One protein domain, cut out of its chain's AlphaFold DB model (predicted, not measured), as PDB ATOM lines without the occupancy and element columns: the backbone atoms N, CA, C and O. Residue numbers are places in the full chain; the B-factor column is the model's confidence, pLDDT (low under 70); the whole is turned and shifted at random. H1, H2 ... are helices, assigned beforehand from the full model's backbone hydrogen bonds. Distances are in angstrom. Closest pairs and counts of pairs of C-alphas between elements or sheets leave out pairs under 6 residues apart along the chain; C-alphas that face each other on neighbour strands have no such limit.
ATOM      1  N   GLY A  14     381.195 124.263 249.725       67.00
ATOM      2  CA  GLY A  14     380.816 125.676 249.654       67.00
ATOM      3  C   GLY A  14     379.592 125.932 248.775       67.00
ATOM      4  O   GLY A  14     378.864 126.884 249.022       67.00
ATOM      5  N   GLU A  15     379.327 125.067 247.794       76.31
ATOM      6  CA  GLU A  15     378.168 125.162 246.895       76.31
ATOM      7  C   GLU A  15     376.857 124.879 247.655       76.31
ATOM      8  O   GLU A  15     375.899 125.646 247.558       76.31
ATOM      9  N   VAL A  16     376.836 123.827 248.483       75.94
ATOM     10  CA  VAL A  16     375.661 123.449 249.294       75.94
ATOM     11  C   VAL A  16     375.436 124.428 250.451       75.94
ATOM     12  O   VAL A  16     374.306 124.852 250.684       75.94
ATOM     13  N   LEU A  17     376.504 124.824 251.156       81.69
ATOM     14  CA  LEU A  17     376.398 125.812 252.233       81.69
ATOM     15  C   LEU A  17     376.029 127.198 251.685       81.69
ATOM     16  O   LEU A  17     375.197 127.877 252.276       81.69
ATOM     17  N   GLY A  18     376.591 127.586 250.537       83.81
ATOM     18  CA  GLY A  18     376.234 128.805 249.817       83.81
ATOM     19  C   GLY A  18     374.754 128.829 249.450       83.81
ATOM     20  O   GLY A  18     374.068 129.767 249.828       83.81
ATOM     21  N   GLY A  19     374.230 127.766 248.827       85.00
ATOM     22  CA  GLY A  19     372.803 127.665 248.499       85.00
ATOM     23  C   GLY A  19     371.877 127.680 249.725       85.00
ATOM     24  O   GLY A  19     370.799 128.268 249.672       85.00
ATOM     25  N   ALA A  20     372.300 127.097 250.852       85.69
ATOM     26  CA  ALA A  20     371.549 127.176 252.105       85.69
ATOM     27  C   ALA A  20     371.545 128.602 252.685       85.69
ATOM     28  O   ALA A  20     370.489 129.101 253.073       85.69
ATOM     29  N   VAL A  21     372.700 129.276 252.710       83.56
ATOM     30  CA  VAL A  21     372.832 130.676 253.153       83.56
ATOM     31  C   VAL A  21     372.045 131.620 252.244       83.56
ATOM     32  O   VAL A  21     371.371 132.512 252.750       83.56
ATOM     33  N   ASP A  22     372.051 131.393 250.935       84.75
ATOM     34  CA  ASP A  22     371.309 132.206 249.970       84.75
ATOM     35  C   ASP A  22     369.791 131.980 250.095       84.75
ATOM     36  O   ASP A  22     369.018 132.933 250.076       84.75
ATOM     37  N   PHE A  23     369.334 130.752 250.379       83.12
ATOM     38  CA  PHE A  23     367.933 130.498 250.741       83.12
ATOM     39  C   PHE A  23     367.535 131.174 252.065       83.12
ATOM     40  O   PHE A  23     366.447 131.751 252.155       83.12
ATOM     41  N   LEU A  24     368.406 131.135 253.084       87.00
ATOM     42  CA  LEU A  24     368.207 131.835 254.360       87.00
ATOM     43  C   LEU A  24     368.153 133.361 254.161       87.00
ATOM     44  O   LEU A  24     367.386 134.028 254.854       87.00
ATOM     45  N   LEU A  25     368.922 133.906 253.212       86.19
ATOM     46  CA  LEU A  25     369.003 135.336 252.906       86.19
ATOM     47  C   LEU A  25     367.834 135.816 252.026       86.19
ATOM     48  O   LEU A  25     367.191 136.815 252.348       86.19
ATOM     49  N   ALA A  26     367.473 135.063 250.985       88.75
ATOM     50  CA  ALA A  26     366.274 135.292 250.176       88.75
ATOM     51  C   ALA A  26     364.990 135.227 251.025       88.75
ATOM     52  O   ALA A  26     364.050 135.992 250.811       88.75
ATOM     53  N   ASN A  27     364.978 134.367 252.050       87.69
ATOM     54  CA  ASN A  27     363.901 134.258 253.034       87.69
ATOM     55  C   ASN A  27     364.240 134.942 254.368       87.69
ATOM     56  O   ASN A  27     363.656 134.588 255.398       87.69
ATOM     57  N   ALA A  28     365.131 135.946 254.376       87.50
ATOM     58  CA  ALA A  28     365.631 136.565 255.608       87.50
ATOM     59  C   ALA A  28     364.510 137.029 256.543       87.50
ATOM     60  O   ALA A  28     364.621 136.861 257.749       87.50
ATOM     61  N   ARG A  29     363.389 137.542 256.019       84.56
ATOM     62  CA  ARG A  29     362.234 137.949 256.844       84.56
ATOM     63  C   ARG A  29     361.516 136.780 257.527       84.56
ATOM     64  O   ARG A  29     361.047 136.947 258.647       84.56
ATOM     65  N   LEU A  30     361.447 135.607 256.895       85.31
ATOM     66  CA  LEU A  30     360.843 134.408 257.484       85.31
ATOM     67  C   LEU A  30     361.768 133.801 258.549       85.31
ATOM     68  O   LEU A  30     361.319 133.464 259.641       85.31
ATOM     69  N   VAL A  31     363.066 133.722 258.250       85.75
ATOM     70  CA  VAL A  31     364.095 133.164 259.142       85.75
ATOM     71  C   VAL A  31     364.351 134.082 260.339       85.75
ATOM     72  O   VAL A  31     364.349 133.617 261.476       85.75
ATOM     73  N   LEU A  32     364.500 135.389 260.115       84.19
ATOM     74  CA  LEU A  32     364.636 136.390 261.177       84.19
ATOM     75  C   LEU A  32     363.332 136.549 261.972       84.19
ATOM     76  O   LEU A  32     363.385 136.813 263.166       84.19
ATOM     77  N   GLY A  33     362.171 136.331 261.348       85.38
ATOM     78  CA  GLY A  33     360.885 136.284 262.041       85.38
ATOM     79  C   GLY A  33     360.779 135.085 262.987       85.38
ATOM     80  O   GLY A  33     360.652 135.261 264.195       85.38
ATOM     81  N   VAL A  34     360.855 133.861 262.457       86.25
ATOM     82  CA  VAL A  34     360.635 132.626 263.236       86.25
ATOM     83  C   VAL A  34     361.833 132.303 264.134       86.25
ATOM     84  O   VAL A  34     361.667 132.080 265.333       86.25
ATOM     85  N   GLY A  35     363.045 132.312 263.578       89.81
ATOM     86  CA  GLY A  35     364.281 132.052 264.316       89.81
ATOM     87  C   GLY A  35     364.633 133.186 265.277       89.81
ATOM     88  O   GLY A  35     364.974 132.925 266.428       89.81
ATOM     89  N   GLY A  36     364.473 134.445 264.854       91.12
ATOM     90  CA  GLY A  36     364.701 135.598 265.729       91.12
ATOM     91  C   GLY A  36     363.716 135.657 266.896       91.12
ATOM     92  O   GLY A  36     364.149 135.891 268.020       91.12
ATOM     93  N   ALA A  37     362.428 135.352 266.689       92.50
ATOM     94  CA  ALA A  37     361.467 135.253 267.791       92.50
ATOM     95  C   ALA A  37     361.795 134.105 268.765       92.50
ATOM     96  O   ALA A  37     361.661 134.281 269.976       92.50
ATOM     97  N   ALA A  38     362.260 132.953 268.266       94.06
ATOM     98  CA  ALA A  38     362.685 131.840 269.114       94.06
ATOM     99  C   ALA A  38     363.922 132.201 269.959       94.06
ATOM    100  O   ALA A  38     363.901 132.031 271.179       94.06
ATOM    101  N   VAL A  39     364.965 132.764 269.338       93.50
ATOM    102  CA  VAL A  39     366.186 133.207 270.034       93.50
ATOM    103  C   VAL A  39     365.879 134.330 271.028       93.50
ATOM    104  O   VAL A  39     366.335 134.267 272.168       93.50
ATOM    105  N   LEU A  40     365.058 135.316 270.652       93.62
ATOM    106  CA  LEU A  40     364.635 136.400 271.542       93.62
ATOM    107  C   LEU A  40     363.807 135.876 272.725       93.62
ATOM    108  O   LEU A  40     363.991 136.340 273.849       93.62
ATOM    109  N   GLY A  41     362.941 134.885 272.501       94.19
ATOM    110  CA  GLY A  41     362.191 134.206 273.558       94.19
ATOM    111  C   GLY A  41     363.102 133.480 274.550       94.19
ATOM    112  O   GLY A  41     362.941 133.653 275.758       94.19
ATOM    113  N   ILE A  42     364.096 132.733 274.058       89.88
ATOM    114  CA  ILE A  42     365.089 132.039 274.896       89.88
ATOM    115  C   ILE A  42     365.952 133.048 275.664       89.88
ATOM    116  O   ILE A  42     366.112 132.905 276.874       89.88
ATOM    117  N   ALA A  43     366.447 134.098 275.006       93.31
ATOM    118  CA  ALA A  43     367.239 135.149 275.645       93.31
ATOM    119  C   ALA A  43     366.439 135.880 276.737       93.31
ATOM    120  O   ALA A  43     366.931 136.065 277.848       93.31
ATOM    121  N   THR A  44     365.176 136.219 276.464       91.81
ATOM    122  CA  THR A  44     364.280 136.848 277.448       91.81
ATOM    123  C   THR A  44     363.991 135.907 278.617       91.81
ATOM    124  O   THR A  44     363.963 136.348 279.763       91.81
ATOM    125  N   LEU A  45     363.820 134.605 278.361       90.94
ATOM    126  CA  LEU A  45     363.625 133.609 279.414       90.94
ATOM    127  C   LEU A  45     364.889 133.424 280.265       90.94
ATOM    128  O   LEU A  45     364.773 133.310 281.480       90.94
ATOM    129  N   ALA A  46     366.078 133.446 279.658       90.31
ATOM    130  CA  ALA A  46     367.355 133.386 280.363       90.31
ATOM    131  C   ALA A  46     367.582 134.631 281.236       90.31
ATOM    132  O   ALA A  46     367.920 134.494 282.409       90.31
ATOM    133  N   VAL A  47     367.307 135.834 280.717       88.69
ATOM    134  CA  VAL A  47     367.360 137.086 281.496       88.69
ATOM    135  C   VAL A  47     366.318 137.084 282.617       88.69
ATOM    136  O   VAL A  47     366.633 137.458 283.743       88.69
ATOM    137  N   LYS A  48     365.100 136.592 282.360       88.69
ATOM    138  CA  LYS A  48     364.095 136.418 283.413       88.69
ATOM    139  C   LYS A  48     364.572 135.438 284.488       88.69
ATOM    140  O   LYS A  48     364.498 135.774 285.660       88.69
ATOM    141  N   ARG A  49     365.124 134.278 284.111       86.25
ATOM    142  CA  ARG A  49     365.711 133.312 285.058       86.25
ATOM    143  C   ARG A  49     366.906 133.887 285.819       86.25
ATOM    144  O   ARG A  49     367.082 133.525 286.972       86.25
ATOM    145  N   LEU A  50     367.696 134.772 285.214       83.31
ATOM    146  CA  LEU A  50     368.796 135.478 285.877       83.31
ATOM    147  C   LEU A  50     368.276 136.453 286.942       83.31
ATOM    148  O   LEU A  50     368.784 136.451 288.057       83.31
ATOM    149  N   ILE A  51     367.244 137.242 286.623       84.75
ATOM    150  CA  ILE A  51     366.615 138.162 287.582       84.75
ATOM    151  C   ILE A  51     365.892 137.372 288.677       84.75
ATOM    152  O   ILE A  51     366.153 137.615 289.848       84.75
ATOM    153  N   ASP A  52     365.082 136.367 288.323       80.69
ATOM    154  CA  ASP A  52     364.405 135.489 289.286       80.69
ATOM    155  C   ASP A  52     365.430 134.782 290.210       80.69
ATOM    156  O   ASP A  52     365.162 134.632 291.397       80.69
ATOM    157  N   ARG A  53     366.628 134.408 289.720       65.75
ATOM    158  CA  ARG A  53     367.748 133.881 290.541       65.75
ATOM    159  C   ARG A  53     368.439 134.938 291.412       65.75
ATOM    160  O   ARG A  53     369.011 134.579 292.433       65.75
ATOM    161  N   ALA A  54     368.413 136.212 291.020       68.44
ATOM    162  CA  ALA A  54     368.963 137.318 291.804       68.44
ATOM    163  C   ALA A  54     367.978 137.847 292.864       68.44
ATOM    164  O   ALA A  54     368.410 138.429 293.857       68.44
ATOM    165  N   THR A  55     366.668 137.654 292.667       65.44
ATOM    166  CA  THR A  55     365.609 138.108 293.588       65.44
ATOM    167  C   THR A  55     364.983 136.992 294.428       65.44
ATOM    168  O   THR A  55     364.326 137.286 295.423       65.44
ATOM    169  N   SER A  56     365.158 135.722 294.051       50.66
ATOM    170  CA  SER A  56     364.803 134.556 294.872       50.66
ATOM    171  C   SER A  56     366.026 134.099 295.678       50.66
ATOM    172  O   SER A  56     367.130 134.103 295.130       50.66
ATOM    173  N   PRO A  57     365.880 133.668 296.945       49.69
ATOM    174  CA  PRO A  57     367.001 133.179 297.738       49.69
ATOM    175  C   PRO A  57     367.540 131.845 297.195       49.69
ATOM    176  O   PRO A  57     367.102 130.773 297.593       49.69
ATOM    177  N   ARG A  58     368.527 131.955 296.297       52.78
ATOM    178  CA  ARG A  58     369.730 131.113 296.233       52.78
ATOM    179  C   ARG A  58     369.498 129.597 296.384       52.78
ATOM    180  O   ARG A  58     369.983 128.977 297.322       52.78
ATOM    181  N   ASP A  59     368.838 129.004 295.390       52.53
ATOM    182  CA  ASP A  59     368.902 127.559 295.137       52.53
ATOM    183  C   ASP A  59     370.145 127.249 294.280       52.53
ATOM    184  O   ASP A  59     370.109 127.268 293.045       52.53
ATOM    185  N   GLU A  60     371.296 127.088 294.941       54.72
ATOM    186  CA  GLU A  60     372.563 126.760 294.264       54.72
ATOM    187  C   GLU A  60     372.664 125.290 293.872       54.72
ATOM    188  O   GLU A  60     373.433 124.962 292.967       54.72
ATOM    189  N   ASP A  61     371.894 124.417 294.523       54.22
ATOM    190  CA  ASP A  61     371.907 122.980 294.269       54.22
ATOM    191  C   ASP A  61     371.461 122.667 292.838       54.22
ATOM    192  O   ASP A  61     372.119 121.877 292.161       54.22
ATOM    193  N   ASP A  62     370.415 123.331 292.337       56.53
ATOM    194  CA  ASP A  62     369.887 123.089 290.987       56.53
ATOM    195  C   ASP A  62     370.816 123.657 289.896       56.53
ATOM    196  O   ASP A  62     371.127 122.985 288.916       56.53
ATOM    197  N   ALA A  63     371.369 124.861 290.092       56.72
ATOM    198  CA  ALA A  63     372.326 125.442 289.144       56.72
ATOM    199  C   ALA A  63     373.657 124.671 289.107       56.72
ATOM    200  O   ALA A  63     374.244 124.516 288.036       56.72
ATOM    201  N   LYS A  64     374.125 124.166 290.256       54.47
ATOM    202  CA  LYS A  64     375.332 123.338 290.331       54.47
ATOM    203  C   LYS A  64     375.076 121.940 289.771       54.47
ATOM    204  O   LYS A  64     375.925 121.470 289.023       54.47
ATOM    205  N   ARG A  65     373.913 121.327 290.035       57.94
ATOM    206  CA  ARG A  65     373.483 120.069 289.394       57.94
ATOM    207  C   ARG A  65     373.404 120.189 287.885       57.94
ATOM    208  O   ARG A  65     373.971 119.343 287.209       57.94
ATOM    209  N   ASP A  66     372.723 121.205 287.364       59.06
ATOM    210  CA  ASP A  66     372.582 121.398 285.921       59.06
ATOM    211  C   ASP A  66     373.947 121.617 285.264       59.06
ATOM    212  O   ASP A  66     374.223 121.024 284.226       59.06
ATOM    213  N   SER A  67     374.823 122.426 285.873       61.78
ATOM    214  CA  SER A  67     376.167 122.670 285.342       61.78
ATOM    215  C   SER A  67     377.070 121.439 285.406       61.78
ATOM    216  O   SER A  67     377.705 121.144 284.397       61.78
ATOM    217  N   THR A  68     377.109 120.689 286.517       62.78
ATOM    218  CA  THR A  68     377.900 119.446 286.569       62.78
ATOM    219  C   THR A  68     377.307 118.387 285.650       62.78
ATOM    220  O   THR A  68     378.039 117.815 284.864       62.78
ATOM    221  N   CYS A  69     375.984 118.200 285.632       60.91
ATOM    222  CA  CYS A  69     375.318 117.248 284.740       60.91
ATOM    223  C   CYS A  69     375.538 117.586 283.254       60.91
ATOM    224  O   CYS A  69     375.738 116.677 282.449       60.91
ATOM    225  N   LEU A  70     375.567 118.873 282.870       69.12
ATOM    226  CA  LEU A  70     375.975 119.261 281.517       69.12
ATOM    227  C   LEU A  70     377.450 118.934 281.261       69.12
ATOM    228  O   LEU A  70     377.753 118.348 280.229       69.12
ATOM    229  N   GLU A  71     378.353 119.327 282.161       72.44
ATOM    230  CA  GLU A  71     379.798 119.099 282.028       72.44
ATOM    231  C   GLU A  71     380.112 117.595 281.926       72.44
ATOM    232  O   GLU A  71     380.862 117.168 281.050       72.44
ATOM    233  N   ASP A  72     379.487 116.775 282.770       67.19
ATOM    234  CA  ASP A  72     379.566 115.314 282.777       67.19
ATOM    235  C   ASP A  72     378.982 114.734 281.478       67.19
ATOM    236  O   ASP A  72     379.623 113.911 280.827       67.19
ATOM    237  N   SER A  73     377.826 115.225 281.015       67.56
ATOM    238  CA  SER A  73     377.218 114.790 279.748       67.56
ATOM    239  C   SER A  73     378.072 115.153 278.523       67.56
ATOM    240  O   SER A  73     378.202 114.346 277.598       67.56
ATOM    241  N   TRP A  74     378.713 116.327 278.508       64.31
ATOM    242  CA  TRP A  74     379.657 116.719 277.456       64.31
ATOM    243  C   TRP A  74     380.954 115.904 277.509       64.31
ATOM    244  O   TRP A  74     381.495 115.575 276.450       64.31
ATOM    245  N   GLN A  75     381.428 115.525 278.698       71.88
ATOM    246  CA  GLN A  75     382.556 114.605 278.863       71.88
ATOM    247  C   GLN A  75     382.199 113.193 278.372       71.88
ATOM    248  O   GLN A  75     382.946 112.637 277.564       71.88
ATOM    249  N   GLU A  76     381.039 112.641 278.742       65.75
ATOM    250  CA  GLU A  76     380.553 111.352 278.227       65.75
ATOM    251  C   GLU A  76     380.402 111.367 276.698       65.75
ATOM    252  O   GLU A  76     380.892 110.463 276.020       65.75
ATOM    253  N   LEU A  77     379.806 112.419 276.124       65.25
ATOM    254  CA  LEU A  77     379.703 112.602 274.670       65.25
ATOM    255  C   LEU A  77     381.078 112.747 273.994       65.25
ATOM    256  O   LEU A  77     381.264 112.271 272.871       65.25
ATOM    257  N   GLY A  78     382.049 113.367 274.669       65.25
ATOM    258  CA  GLY A  78     383.442 113.452 274.233       65.25
ATOM    259  C   GLY A  78     384.128 112.083 274.189       65.25
ATOM    260  O   GLY A  78     384.713 111.728 273.162       65.25
ATOM    261  N   LEU A  79     383.990 111.279 275.250       60.56
ATOM    262  CA  LEU A  79     384.497 109.901 275.302       60.56
ATOM    263  C   LEU A  79     383.813 108.993 274.267       60.56
ATOM    264  O   LEU A  79     384.493 108.252 273.553       60.56
TER     265      LEU A  79
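AT A GLANCE: This is residues 14 to 79 of the 326 residues of the protein "mitochondrial dynamics protein MID49 isoform X2" of Balaenoptera acutorostrata scammoni (UniProt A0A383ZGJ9). Three helices form an open, flat frame like a lopsided U: the long helix H2 is the base, H1 meets one end of it in a corner, and H3 folds back slantwise from its other end, on the same side as H1. The space between the two arms H1 and H3 is empty, and the helices do not pack into a core. The printed part has 66 residues with three named helices, in the order H1, H2, H3, and no named strand; the class is all helix. The whole is extended, with a radius of gyration of the C-alphas of 18.5 A, and the C-alphas span 49 by 36 by 11 A.

HOW THE PARTS SIT: H1, residues 14 to 26, and H2, residues 28 to 55, are close but not clearly touching, with 1 pair of C-alphas within 8 A. That closest pair is the C-alphas of Leu 24 and Val 31, 6.4 A apart. The lines of H1 and H2 are about perpendicular, at 83 degrees, and their centres are 25.4 A apart. A tight link of 1 residue, Asn 27, joins them. H2 has a kink of 25 degrees near residue 35. A tight link of 4 residues leads from H2 to H3, residues 60 to 79; H2 and H3 are apart, with no C-alpha of the one within 8 A of the other. H1 and H3 are apart too. In H1, H2 and H3, every O i to N i+4 pair is within hydrogen-bond range.

IN THESE COORDINATES: H1 begins at Gly 14, with its C-alpha at (380.816, 125.676, 249.654), and measures 17.4 A from first to last C-alpha. H2, the longest helix with 28 residues, runs from C-alpha 28 at (365.631, 136.565, 255.608) to C-alpha 55 at (365.609, 138.108, 293.588), a length of 38.0 A. H3 has 20 residues and measures 28.0 A from the C-alpha of Glu 60 to that of Leu 79, which is at (384.497, 109.901, 275.302).

THE WHOLE: The two C-alphas farthest apart are those of Glu 15 and Pro 57, 52.7 A, while the first and last printed C-alphas, of Gly 14 and Leu 79, are 30.3 A apart. Among the stretches that stand free are residues 14 to 22 of H1, residues 33 to 52 of H2 and residues 64 to 79 of H3. The printed part has no cut, and neither link is long. The mean pLDDT of the printed part is 76.2; 26 residues are under 70, namely residue 14, residues 53 to 70, residues 72 to 74 and residues 76 to 79. The mean is 82 for H1, 86 for H2 and 62 for H3.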